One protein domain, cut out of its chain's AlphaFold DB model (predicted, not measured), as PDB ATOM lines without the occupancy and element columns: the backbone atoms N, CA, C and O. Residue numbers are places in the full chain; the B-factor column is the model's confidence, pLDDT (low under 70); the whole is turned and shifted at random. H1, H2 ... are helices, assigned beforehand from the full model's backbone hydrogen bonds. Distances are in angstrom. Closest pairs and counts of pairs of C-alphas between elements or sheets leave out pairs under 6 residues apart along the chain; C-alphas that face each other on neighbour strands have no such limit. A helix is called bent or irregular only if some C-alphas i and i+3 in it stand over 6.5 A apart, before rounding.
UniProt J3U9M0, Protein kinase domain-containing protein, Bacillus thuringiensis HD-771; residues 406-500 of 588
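What this domain is: This is residues 406 to 500 of the 588 residues of the protein "Protein kinase domain-containing protein" of Bacillus thuringiensis HD-771 (UniProt J3U9M0). A rounded, flattish cluster of helices crossing one another has H3 at its core, between H1 and H2 on one side and H5 on the other. The long, bent helix H4 wraps round part of it: its longer arm H4b packs across H2 and H3 on a third side, and its shorter arm H4a stands at one end, by the first residue of H2. The printed part has 95 residues with five named helices, H1 to H5 in chain order, and no named strand, an all-helix class. It is compact, with a radius of gyration of the C-alphas of 12.6 A and spans of 33 by 32 by 21 A.

How they stand to each other: Begin with H1, residues 410 to 416, which only just touches H2, residues 422 to 431, with 3 pairs of C-alphas within 8 A; the closest are Val 410 and Val 429, 6.2 A. Next look at the hub, H3, residues 438 to 449: it touches H1 at a steep tilt of 56 degrees, the closest C-alphas being Ala 411 and Asp 441, 5.3 A. By its hydrogen bonds H4, residues 453 to 485, was assigned as one helix, but it is bent, with C-alphas 462 and 465 9.5 A apart; its arms are H4a, residues 453 to 462, and H4b, residues 465 to 485. H4a touches H2 about perpendicular, at 84 degrees, with C-alphas Trp 422 and Tyr 459 closest at 5.4 A. Residues 470 to 473 of H4b touch H2, where C-alphas Met 430 and Phe 470 are closest at 6.7 A. Residues 474 to 481 of H4b touch residues 438 to 443 of H3, opposite ways at a steep tilt of 44 degrees; the closest C-alphas are Val 438 and Cys 481, 5.6 A. H5, residues 489 to 500, only just touches H3, with 3 pairs of C-alphas within 8 A; the closest are Val 447 and Phe 498, 6.6 A. H1 and H5 are apart, while H4b and H5 are near each other. In H1, H2 and H4a each O i to N i+4 pair is within hydrogen-bond range; H3 has 6 of 8, H4b 16 of 17 and H5 5 of 8.

Where its parts are: Find C-alpha 410 at (142.548, 130.877, 162.790), where H1 begins its 10.3 A. H2 measures 14.4 A, H3 15.9 A and H4a 14.3 A. H4b runs 31.5 A, from C-alpha 465 at (157.233, 145.797, 165.761) to C-alpha 485. H5 runs 18.7 A and ends at C-alpha 500, (152.671, 136.751, 181.221). H3 and H5 are irregular: C-alphas 441 and 444 are 7.2 A apart, as are C-alphas 490 and 493.

The domain as a whole: The farthest C-alphas, Ile 461 and Thr 485, are 33.9 A apart. The printed part has no cut and no long link. Look for pLDDT under 70 at residues 406 to 408, 433, 435 to 436, 485 and 488 to 493; the mean of the printed part is 83.5.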
ATOM      1  N   ILE A 406     138.255 132.513 152.403       48.28
ATOM      2  CA  ILE A 406     137.848 133.743 153.145       48.28
ATOM      3  C   ILE A 406     136.922 133.469 154.334       48.28
ATOM      4  O   ILE A 406     136.831 134.301 155.237       48.28
ATOM      5  N   ASP A 407     136.309 132.291 154.376       53.91
ATOM      6  CA  ASP A 407     135.483 131.839 155.486       53.91
ATOM      7  C   ASP A 407     136.274 131.103 156.583       53.91
ATOM      8  O   ASP A 407     135.654 130.598 157.508       53.91
ATOM      9  N   SER A 408     137.610 131.015 156.534       66.62
ATOM     10  CA  SER A 408     138.364 130.205 157.499       66.62
ATOM     11  C   SER A 408     138.830 130.972 158.731       66.62
ATOM     12  O   SER A 408     139.487 132.011 158.638       66.62
ATOM     13  N   THR A 409     138.548 130.402 159.895       81.38
ATOM     14  CA  THR A 409     139.012 130.875 161.207       81.38
ATOM     15  C   THR A 409     140.517 130.620 161.402       81.38
ATOM     16  O   THR A 409     141.132 129.857 160.649       81.38
ATOM     17  N   VAL A 410     141.141 131.200 162.443       83.38
ATOM     18  CA  VAL A 410     142.548 130.877 162.790       83.38
ATOM     19  C   VAL A 410     142.694 129.373 163.052       83.38
ATOM     20  O   VAL A 410     143.696 128.765 162.669       83.38
ATOM     21  N   ALA A 411     141.678 128.763 163.668       81.31
ATOM     22  CA  ALA A 411     141.633 127.331 163.934       81.31
ATOM     23  C   ALA A 411     141.730 126.498 162.646       81.31
ATOM     24  O   ALA A 411     142.567 125.600 162.550       81.31
ATOM     25  N   GLU A 412     140.906 126.808 161.648       81.44
ATOM     26  CA  GLU A 412     140.860 126.079 160.375       81.44
ATOM     27  C   GLU A 412     142.157 126.229 159.572       81.44
ATOM     28  O   GLU A 412     142.678 125.249 159.023       81.44
ATOM     29  N   PHE A 413     142.742 127.430 159.571       81.50
ATOM     30  CA  PHE A 413     144.041 127.659 158.942       81.50
ATOM     31  C   PHE A 413     145.139 126.802 159.583       81.50
ATOM     32  O   PHE A 413     145.885 126.115 158.885       81.50
ATOM     33  N   LEU A 414     145.230 126.792 160.916       82.75
ATOM     34  CA  LEU A 414     146.266 126.038 161.626       82.75
ATOM     35  C   LEU A 414     146.097 124.518 161.505       82.75
ATOM     36  O   LEU A 414     147.087 123.784 161.582       82.75
ATOM     37  N   GLN A 415     144.874 124.027 161.288       80.19
ATOM     38  CA  GLN A 415     144.631 122.607 161.020       80.19
ATOM     39  C   GLN A 415     145.244 122.163 159.688       80.19
ATOM     40  O   GLN A 415     145.819 121.073 159.612       80.19
ATOM     41  N   THR A 416     145.149 123.009 158.663       73.75
ATOM     42  CA  THR A 416     145.607 122.720 157.296       73.75
ATOM     43  C   THR A 416     147.061 123.133 157.047       73.75
ATOM     44  O   THR A 416     147.731 122.514 156.225       73.75
ATOM     45  N   ASN A 417     147.595 124.098 157.807       75.81
ATOM     46  CA  ASN A 417     148.916 124.701 157.592       75.81
ATOM     47  C   ASN A 417     149.809 124.639 158.845       75.81
ATOM     48  O   ASN A 417     150.290 125.648 159.360       75.81
ATOM     49  N   LYS A 418     150.081 123.428 159.349       74.00
ATOM     50  CA  LYS A 418     150.882 123.224 160.579       74.00
ATOM     51  C   LYS A 418     152.324 123.743 160.494       74.00
ATOM     52  O   LYS A 418     152.937 124.015 161.533       74.00
ATOM     53  N   THR A 419     152.861 123.862 159.283       78.50
ATOM     54  CA  THR A 419     154.225 124.322 158.982       78.50
ATOM     55  C   THR A 419     154.284 125.783 158.539       78.50
ATOM     56  O   THR A 419     155.328 126.203 158.054       78.50
ATOM     57  N   ALA A 420     153.194 126.547 158.685       79.25
ATOM     58  CA  ALA A 420     153.197 127.973 158.381       79.25
ATOM     59  C   ALA A 420     154.302 128.696 159.165       79.25
ATOM     60  O   ALA A 420     154.493 128.452 160.367       79.25
ATOM     61  N   SER A 421     155.012 129.581 158.470       87.00
ATOM     62  CA  SER A 421     155.971 130.516 159.053       87.00
ATOM     63  C   SER A 421     155.277 131.488 160.011       87.00
ATOM     64  O   SER A 421     154.055 131.664 159.982       87.00
ATOM     65  N   TRP A 422     156.051 132.159 160.865       90.81
ATOM     66  CA  TRP A 422     155.487 133.116 161.816       90.81
ATOM     67  C   TRP A 422     154.864 134.338 161.144       90.81
ATOM     68  O   TRP A 422     153.854 134.838 161.635       90.81
ATOM     69  N   LYS A 423     155.404 134.769 159.999       84.12
ATOM     70  CA  LYS A 423     154.829 135.849 159.186       84.12
ATOM     71  C   LYS A 423     153.481 135.464 158.586       84.12
ATOM     72  O   LYS A 423     152.532 136.235 158.678       84.12
ATOM     73  N   GLU A 424     153.372 134.255 158.032       81.81
ATOM     74  CA  GLU A 424     152.091 133.740 157.536       81.81
ATOM     75  C   GLU A 424     151.083 133.641 158.679       81.81
ATOM     76  O   GLU A 424     149.984 134.172 158.576       81.81
ATOM     77  N   PHE A 425     151.475 133.046 159.809       88.06
ATOM     78  CA  PHE A 425     150.632 132.985 161.001       88.06
ATOM     79  C   PHE A 425     150.169 134.377 161.470       88.06
ATOM     80  O   PHE A 425     148.991 134.546 161.781       88.06
ATOM     81  N   HIS A 426     151.058 135.377 161.486       89.31
ATOM     82  CA  HIS A 426     150.729 136.753 161.866       89.31
ATOM     83  C   HIS A 426     149.642 137.344 160.969       89.31
ATOM     84  O   HIS A 426     148.606 137.777 161.467       89.31
ATOM     85  N   GLU A 427     149.842 137.313 159.654       81.38
ATOM     86  CA  GLU A 427     148.893 137.862 158.681       81.38
ATOM     87  C   GLU A 427     147.501 137.242 158.822       81.38
ATOM     88  O   GLU A 427     146.497 137.955 158.798       81.38
ATOM     89  N   ILE A 428     147.436 135.924 159.035       82.19
ATOM     90  CA  ILE A 428     146.174 135.217 159.275       82.19
ATOM     91  C   ILE A 428     145.494 135.752 160.514       82.19
ATOM     92  O   ILE A 428     144.330 136.131 160.452       82.19
ATOM     93  N   VAL A 429     146.207 135.800 161.637       86.94
ATOM     94  CA  VAL A 429     145.631 136.269 162.894       86.94
ATOM     95  C   VAL A 429     145.117 137.700 162.758       86.94
ATOM     96  O   VAL A 429     144.042 138.009 163.266       86.94
ATOM     97  N   MET A 430     145.817 138.564 162.026       85.69
ATOM     98  CA  MET A 430     145.391 139.951 161.836       85.69
ATOM     99  C   MET A 430     144.117 140.101 160.985       85.69
ATOM    100  O   MET A 430     143.508 141.172 160.991       85.69
ATOM    101  N   LYS A 431     143.685 139.048 160.276       76.81
ATOM    102  CA  LYS A 431     142.579 139.087 159.296       76.81
ATOM    103  C   LYS A 431     141.471 138.076 159.522       76.81
ATOM    104  O   LYS A 431     140.407 138.224 158.922       76.81
ATOM    105  N   ALA A 432     141.739 137.035 160.297       74.75
ATOM    106  CA  ALA A 432     140.849 135.904 160.437       74.75
ATOM    107  C   ALA A 432     139.470 136.361 160.914       74.75
ATOM    108  O   ALA A 432     139.340 137.185 161.828       74.75
ATOM    109  N   GLN A 433     138.439 135.801 160.288       69.12
ATOM    110  CA  GLN A 433     137.079 135.994 160.752       69.12
ATOM    111  C   GLN A 433     136.853 135.201 162.037       69.12
ATOM    112  O   GLN A 433     137.497 134.184 162.309       69.12
ATOM    113  N   VAL A 434     135.910 135.688 162.835       70.31
ATOM    114  CA  VAL A 434     135.295 134.891 163.889       70.31
ATOM    115  C   VAL A 434     133.930 134.490 163.361       70.31
ATOM    116  O   VAL A 434     133.089 135.363 163.156       70.31
ATOM    117  N   ASN A 435     133.721 133.195 163.143       67.88
ATOM    118  CA  ASN A 435     132.502 132.695 162.510       67.88
ATOM    119  C   ASN A 435     131.456 132.303 163.550       67.88
ATOM    120  O   ASN A 435     130.297 132.700 163.460       67.88
ATOM    121  N   ASN A 436     131.874 131.529 164.549       66.88
ATOM    122  CA  ASN A 436     130.996 130.915 165.534       66.88
ATOM    123  C   ASN A 436     131.292 131.431 166.941       66.88
ATOM    124  O   ASN A 436     130.382 131.855 167.653       66.88
ATOM    125  N   HIS A 437     132.554 131.387 167.373       74.69
ATOM    126  CA  HIS A 437     132.907 131.722 168.748       74.69
ATOM    127  C   HIS A 437     134.358 132.196 168.867       74.69
ATOM    128  O   HIS A 437     135.290 131.433 168.632       74.69
ATOM    129  N   VAL A 438     134.551 133.431 169.354       82.25
ATOM    130  CA  VAL A 438     135.868 134.098 169.466       82.25
ATOM    131  C   VAL A 438     136.915 133.217 170.159       82.25
ATOM    132  O   VAL A 438     138.055 133.142 169.712       82.25
ATOM    133  N   PHE A 439     136.538 132.510 171.229       82.81
ATOM    134  CA  PHE A 439     137.451 131.574 171.895       82.81
ATOM    135  C   PHE A 439     137.988 130.477 170.961       82.81
ATOM    136  O   PHE A 439     139.197 130.397 170.779       82.81
ATOM    137  N   TYR A 440     137.113 129.662 170.363       80.25
ATOM    138  CA  TYR A 440     137.519 128.504 169.559       80.25
ATOM    139  C   TYR A 440     138.119 128.903 168.208       80.25
ATOM    140  O   TYR A 440     139.057 128.267 167.742       80.25
ATOM    141  N   ASP A 441     137.610 129.977 167.608       80.69
ATOM    142  CA  ASP A 441     137.998 130.395 166.262       80.69
ATOM    143  C   ASP A 441     139.290 131.223 166.250       80.69
ATOM    144  O   ASP A 441     139.978 131.275 165.230       80.69
ATOM    145  N   PHE A 442     139.615 131.886 167.370       87.69
ATOM    146  CA  PHE A 442     140.692 132.873 167.445       87.69
ATOM    147  C   PHE A 442     141.624 132.657 168.641       87.69
ATOM    148  O   PHE A 442     142.820 132.453 168.456       87.69
ATOM    149  N   ILE A 443     141.110 132.690 169.874       88.44
ATOM    150  CA  ILE A 443     141.958 132.737 171.079       88.44
ATOM    151  C   ILE A 443     142.692 131.412 171.317       88.44
ATOM    152  O   ILE A 443     143.914 131.407 171.454       88.44
ATOM    153  N   ASP A 444     141.964 130.299 171.380       87.19
ATOM    154  CA  ASP A 444     142.511 128.983 171.718       87.19
ATOM    155  C   ASP A 444     143.574 128.490 170.714       87.19
ATOM    156  O   ASP A 444     144.658 128.084 171.148       87.19
ATOM    157  N   PRO A 445     143.379 128.627 169.384       89.75
ATOM    158  CA  PRO A 445     144.408 128.270 168.410       89.75
ATOM    159  C   PRO A 445     145.696 129.090 168.572       89.75
ATOM    160  O   PRO A 445     146.795 128.546 168.447       89.75
ATOM    161  N   ILE A 446     145.581 130.385 168.896       92.62
ATOM    162  CA  ILE A 446     146.733 131.269 169.129       92.62
ATOM    163  C   ILE A 446     147.472 130.866 170.404       92.62
ATOM    164  O   ILE A 446     148.685 130.663 170.365       92.62
ATOM    165  N   VAL A 447     146.756 130.712 171.524       91.88
ATOM    166  CA  VAL A 447     147.348 130.325 172.817       91.88
ATOM    167  C   VAL A 447     148.020 128.953 172.719       91.88
ATOM    168  O   VAL A 447     149.088 128.745 173.298       91.88
ATOM    169  N   THR A 448     147.433 128.040 171.943       90.94
ATOM    170  CA  THR A 448     147.985 126.707 171.676       90.94
ATOM    171  C   THR A 448     149.247 126.769 170.817       90.94
ATOM    172  O   THR A 448     150.213 126.058 171.096       90.94
ATOM    173  N   ARG A 449     149.271 127.614 169.778       91.31
ATOM    174  CA  ARG A 449     150.425 127.743 168.876       91.31
ATOM    175  C   ARG A 449     151.596 128.485 169.526       91.31
ATOM    176  O   ARG A 449     152.744 128.115 169.300       91.31
ATOM    177  N   LEU A 450     151.306 129.498 170.338       93.56
ATOM    178  CA  LEU A 450     152.267 130.327 171.068       93.56
ATOM    179  C   LEU A 450     152.328 129.918 172.554       93.56
ATOM    180  O   LEU A 450     152.162 130.723 173.476       93.56
ATOM    181  N   ASN A 451     152.524 128.624 172.803       92.38
ATOM    182  CA  ASN A 451     152.397 128.040 174.138       92.38
ATOM    183  C   ASN A 451     153.659 128.166 175.015       92.38
ATOM    184  O   ASN A 451     153.559 128.007 176.231       92.38
ATOM    185  N   THR A 452     154.821 128.493 174.443       94.69
ATOM    186  CA  THR A 452     156.097 128.644 175.169       94.69
ATOM    187  C   THR A 452     156.750 130.004 174.923       94.69
ATOM    188  O   THR A 452     156.455 130.677 173.933       94.69
ATOM    189  N   ILE A 453     157.657 130.409 175.820       95.44
ATOM    190  CA  ILE A 453     158.449 131.640 175.658       95.44
ATOM    191  C   ILE A 453     159.273 131.569 174.367       95.44
ATOM    192  O   ILE A 453     159.217 132.512 173.589       95.44
ATOM    193  N   ASP A 454     159.924 130.439 174.084       95.44
ATOM    194  CA  ASP A 454     160.755 130.262 172.884       95.44
ATOM    195  C   ASP A 454     159.942 130.422 171.592       95.44
ATOM    196  O   ASP A 454     160.357 131.128 170.675       95.44
ATOM    197  N   THR A 455     158.738 129.832 171.524       95.12
ATOM    198  CA  THR A 455     157.850 130.010 170.359       95.12
ATOM    199  C   THR A 455     157.405 131.457 170.187       95.12
ATOM    200  O   THR A 455     157.306 131.938 169.062       95.12
ATOM    201  N   ILE A 456     157.164 132.168 171.293       96.81
ATOM    202  CA  ILE A 456     156.791 133.581 171.255       96.81
ATOM    203  C   ILE A 456     157.987 134.438 170.837       96.81
ATOM    204  O   ILE A 456     157.816 135.345 170.033       96.81
ATOM    205  N   GLN A 457     159.192 134.162 171.333       96.06
ATOM    206  CA  GLN A 457     160.400 134.887 170.940       96.06
ATOM    207  C   GLN A 457     160.701 134.697 169.455       96.06
ATOM    208  O   GLN A 457     160.939 135.680 168.762       96.06
ATOM    209  N   ALA A 458     160.607 133.466 168.943       94.62
ATOM    210  CA  ALA A 458     160.752 133.198 167.513       94.62
ATOM    211  C   ALA A 458     159.710 133.966 166.683       94.62
ATOM    212  O   ALA A 458     160.051 134.579 165.675       94.62
ATOM    213  N   TYR A 459     158.457 134.000 167.145       95.50
ATOM    214  CA  TYR A 459     157.406 134.799 166.523       95.50
ATOM    215  C   TYR A 459     157.724 136.302 166.537       95.50
ATOM    216  O   TYR A 459     157.632 136.951 165.499       95.50
ATOM    217  N   ILE A 460     158.143 136.851 167.682       94.88
ATOM    218  CA  ILE A 460     158.509 138.266 167.849       94.88
ATOM    219  C   ILE A 460     159.671 138.653 166.935       94.88
ATOM    220  O   ILE A 460     159.625 139.717 166.327       94.88
ATOM    221  N   ILE A 461     160.690 137.803 166.813       91.12
ATOM    222  CA  ILE A 461     161.838 138.039 165.928       91.12
ATOM    223  C   ILE A 461     161.377 138.179 164.472       91.12
ATOM    224  O   ILE A 461     161.821 139.091 163.771       91.12
ATOM    225  N   ASP A 462     160.454 137.322 164.036       89.88
ATOM    226  CA  ASP A 462     159.981 137.300 162.651       89.88
ATOM    227  C   ASP A 462     159.051 138.474 162.305       89.88
ATOM    228  O   ASP A 462     159.101 138.974 161.177       89.88
ATOM    229  N   VAL A 463     158.208 138.920 163.248       88.25
ATOM    230  CA  VAL A 463     157.205 139.988 163.018       88.25
ATOM    231  C   VAL A 463     157.641 141.363 163.536       88.25
ATOM    232  O   VAL A 463     157.019 142.381 163.229       88.25
ATOM    233  N   LYS A 464     158.710 141.419 164.332       88.94
ATOM    234  CA  LYS A 464     159.284 142.633 164.922       88.94
ATOM    235  C   LYS A 464     158.215 143.524 165.584       88.94
ATOM    236  O   LYS A 464     157.472 143.087 166.460       88.94
ATOM    237  N   HIS A 465     158.126 144.794 165.173       82.44
ATOM    238  CA  HIS A 465     157.233 145.797 165.761       82.44
ATOM    239  C   HIS A 465     155.738 145.471 165.605       82.44
ATOM    240  O   HIS A 465     154.934 145.984 166.384       82.44
ATOM    241  N   GLU A 466     155.361 144.597 164.666       86.00
ATOM    242  CA  GLU A 466     153.963 144.213 164.429       86.00
ATOM    243  C   GLU A 466     153.382 143.371 165.572       86.00
ATOM    244  O   GLU A 466     152.163 143.307 165.739       86.00
ATOM    245  N   VAL A 467     154.226 142.808 166.451       92.94
ATOM    246  CA  VAL A 467     153.756 142.135 167.675       92.94
ATOM    247  C   VAL A 467     152.868 143.050 168.531       92.94
ATOM    248  O   VAL A 467     151.947 142.576 169.199       92.94
ATOM    249  N   ILE A 468     153.099 144.369 168.491       90.69
ATOM    250  CA  ILE A 468     152.313 145.353 169.245       90.69
ATOM    251  C   ILE A 468     150.864 145.382 168.740       90.69
ATOM    252  O   ILE A 468     149.931 145.463 169.541       90.69
ATOM    253  N   ASP A 469     150.660 145.308 167.427       89.50
ATOM    254  CA  ASP A 469     149.323 145.325 166.835       89.50
ATOM    255  C   ASP A 469     148.617 143.981 167.040       89.50
ATOM    256  O   ASP A 469     147.437 143.959 167.403       89.50
ATOM    257  N   PHE A 470     149.362 142.874 166.953       94.81
ATOM    258  CA  PHE A 470     148.869 141.549 167.333       94.81
ATOM    259  C   PHE A 470     148.355 141.519 168.777       94.81
ATOM    260  O   PHE A 470     147.221 141.103 169.010       94.81
ATOM    261  N   ILE A 471     149.143 141.979 169.759       95.69
ATOM    262  CA  ILE A 471     148.737 141.867 171.166       95.69
ATOM    263  C   ILE A 471     147.549 142.780 171.492       95.69
ATOM    264  O   ILE A 471     146.687 142.399 172.283       95.69
ATOM    265  N   LYS A 472     147.436 143.942 170.834       93.25
ATOM    266  CA  LYS A 472     146.251 144.812 170.934       93.25
ATOM    267  C   LYS A 472     145.007 144.140 170.362       93.25
ATOM    268  O   LYS A 472     143.950 144.189 170.991       93.25
ATOM    269  N   LEU A 473     145.119 143.510 169.189       92.25
ATOM    270  CA  LEU A 473     144.016 142.760 168.592       92.25
ATOM    271  C   LEU A 473     143.613 141.583 169.484       92.25
ATOM    272  O   LEU A 473     142.427 141.399 169.751       92.25
ATOM    273  N   PHE A 474     144.590 140.830 169.991       94.12
ATOM    274  CA  PHE A 474     144.355 139.715 170.900       94.12
ATOM    275  C   PHE A 474     143.647 140.171 172.180       94.12
ATOM    276  O   PHE A 474     142.623 139.593 172.536       94.12
ATOM    277  N   ALA A 475     144.117 141.240 172.833       92.50
ATOM    278  CA  ALA A 475     143.477 141.808 174.021       92.50
ATOM    279  C   ALA A 475     142.037 142.265 173.731       92.50
ATOM    280  O   ALA A 475     141.113 141.944 174.480       92.50
ATOM    281  N   LYS A 476     141.806 142.934 172.594       91.81
ATOM    282  CA  LYS A 476     140.456 143.312 172.150       91.81
ATOM    283  C   LYS A 476     139.551 142.085 171.994       91.81
ATOM    284  O   LYS A 476     138.444 142.075 172.528       91.81
ATOM    285  N   LYS A 477     140.021 141.037 171.309       88.88
ATOM    286  CA  LYS A 477     139.270 139.785 171.117       88.88
ATOM    287  C   LYS A 477     139.035 139.035 172.426       88.88
ATOM    288  O   LYS A 477     137.967 138.456 172.613       88.88
ATOM    289  N   LEU A 478     139.977 139.098 173.361       89.25
ATOM    290  CA  LEU A 478     139.830 138.525 174.694       89.25
ATOM    291  C   LEU A 478     138.700 139.194 175.491       89.25
ATOM    292  O   LEU A 478     137.908 138.492 176.127       89.25
ATOM    293  N   ARG A 479     138.581 140.527 175.406       88.56
ATOM    294  CA  ARG A 479     137.467 141.287 176.002       88.56
ATOM    295  C   ARG A 479     136.134 140.997 175.318       88.56
ATOM    296  O   ARG A 479     135.169 140.698 176.011       88.56
ATOM    297  N   GLU A 480     136.095 140.975 173.982       86.75
ATOM    298  CA  GLU A 480     134.896 140.576 173.220       86.75
ATOM    299  C   GLU A 480     134.405 139.182 173.649       86.75
ATOM    300  O   GLU A 480     133.218 138.985 173.906       86.75
ATOM    301  N   CYS A 481     135.325 138.225 173.808       84.19
ATOM    302  CA  CYS A 481     134.997 136.887 174.293       84.19
ATOM    303  C   CYS A 481     134.408 136.907 175.713       84.19
ATOM    304  O   CYS A 481     133.461 136.171 175.994       84.19
ATOM    305  N   TYR A 482     134.949 137.734 176.612       83.75
ATOM    306  CA  TYR A 482     134.417 137.869 177.969       83.75
ATOM    307  C   TYR A 482     132.999 138.446 177.981       83.75
ATOM    308  O   TYR A 482     132.143 137.967 178.727       83.75
ATOM    309  N   ASP A 483     132.751 139.469 177.168       82.44
ATOM    310  CA  ASP A 483     131.473 140.178 177.143       82.44
ATOM    311  C   ASP A 483     130.354 139.333 176.525       82.44
ATOM    312  O   ASP A 483     129.217 139.393 176.995       82.44
ATOM    313  N   MET A 484     130.669 138.516 175.513       75.56
ATOM    314  CA  MET A 484     129.681 137.695 174.807       75.56
ATOM    315  C   MET A 484     129.254 136.454 175.586       75.56
ATOM    316  O   MET A 484     128.059 136.206 175.741       75.56
ATOM    317  N   THR A 485     130.211 135.638 176.026       69.00
ATOM    318  CA  THR A 485     129.906 134.293 176.541       69.00
ATOM    319  C   THR A 485     130.332 134.082 177.981       69.00
ATOM    320  O   THR A 485     129.959 133.069 178.574       69.00
ATOM    321  N   ARG A 486     131.042 135.060 178.568       72.81
ATOM    322  CA  ARG A 486     131.939 134.858 179.714       72.81
ATOM    323  C   ARG A 486     133.001 133.805 179.366       72.81
ATOM    324  O   ARG A 486     132.766 132.868 178.611       72.81
ATOM    325  N   TRP A 487     134.222 133.976 179.863       71.38
ATOM    326  CA  TRP A 487     135.281 133.019 179.532       71.38
ATOM    327  C   TRP A 487     134.910 131.595 179.967       71.38
ATOM    328  O   TRP A 487     134.287 131.428 181.021       71.38
ATOM    329  N   PRO A 488     135.346 130.560 179.228       66.88
ATOM    330  CA  PRO A 488     135.289 129.195 179.729       66.88
ATOM    331  C   PRO A 488     136.052 129.111 181.057       66.88
ATOM    332  O   PRO A 488     137.215 129.514 181.129       66.88
ATOM    333  N   PHE A 489     135.412 128.594 182.113       57.28
ATOM    334  CA  PHE A 489     135.986 128.568 183.467       57.28
ATOM    335  C   PHE A 489     137.384 127.921 183.493       57.28
ATOM    336  O   PHE A 489     138.311 128.461 184.095       57.28
ATOM    337  N   GLU A 490     137.562 126.831 182.744       61.19
ATOM    338  CA  GLU A 490     138.820 126.081 182.624       61.19
ATOM    339  C   GLU A 490     139.940 126.847 181.887       61.19
ATOM    340  O   GLU A 490     141.120 126.569 182.097       61.19
ATOM    341  N   ALA A 491     139.604 127.854 181.071       66.44
ATOM    342  CA  ALA A 491     140.555 128.577 180.221       66.44
ATOM    343  C   ALA A 491     141.146 129.836 180.877       66.44
ATOM    344  O   ALA A 491     142.140 130.380 180.398       66.44
ATOM    345  N   THR A 492     140.595 130.308 181.993       65.31
ATOM    346  CA  THR A 492     140.961 131.624 182.545       65.31
ATOM    347  C   THR A 492     142.422 131.711 182.999       65.31
ATOM    348  O   THR A 492     143.117 132.695 182.740       65.31
ATOM    349  N   ASN A 493     142.933 130.633 183.602       69.88
ATOM    350  CA  ASN A 493     144.344 130.527 183.984       69.88
ATOM    351  C   ASN A 493     145.275 130.536 182.760       69.88
ATOM    352  O   ASN A 493     146.411 131.008 182.840       69.88
ATOM    353  N   SER A 494     144.793 130.031 181.622       80.69
ATOM    354  CA  SER A 494     145.570 129.936 180.386       80.69
ATOM    355  C   SER A 494     145.853 131.318 179.787       80.69
ATOM    356  O   SER A 494     146.969 131.560 179.328       80.69
ATOM    357  N   PHE A 495     144.906 132.257 179.904       86.31
ATOM    358  CA  PHE A 495     145.030 133.610 179.354       86.31
ATOM    359  C   PHE A 495     146.022 134.465 180.131       86.31
ATOM    360  O   PHE A 495     146.930 135.040 179.537       86.31
ATOM    361  N   GLY A 496     145.907 134.505 181.463       88.31
ATOM    362  CA  GLY A 496     146.871 135.222 182.301       88.31
ATOM    363  C   GLY A 496     148.285 134.655 182.159       88.31
ATOM    364  O   GLY A 496     149.256 135.403 182.070       88.31
ATOM    365  N   SER A 497     148.402 133.327 182.050       91.00
ATOM    366  CA  SER A 497     149.677 132.658 181.787       91.00
ATOM    367  C   SER A 497     150.248 133.020 180.410       91.00
ATOM    368  O   SER A 497     151.442 133.295 180.298       91.00
ATOM    369  N   PHE A 498     149.409 133.068 179.372       94.94
ATOM    370  CA  PHE A 498     149.803 133.490 178.028       94.94
ATOM    371  C   PHE A 498     150.270 134.949 177.992       94.94
ATOM    372  O   PHE A 498     151.375 135.209 177.521       94.94
ATOM    373  N   LEU A 499     149.498 135.883 178.560       95.75
ATOM    374  CA  LEU A 499     149.873 137.300 178.647       95.75
ATOM    375  C   LEU A 499     151.189 137.489 179.413       95.75
ATOM    376  O   LEU A 499     152.041 138.264 178.990       95.75
ATOM    377  N   ASN A 500     151.410 136.722 180.484       95.94
ATOM    378  CA  ASN A 500     152.671 136.751 181.221       95.94
ATOM    379  C   ASN A 500     153.857 136.200 180.399       95.94
ATOM    380  O   ASN A 500     154.963 136.740 180.472       95.94
TER     381      ASN A 500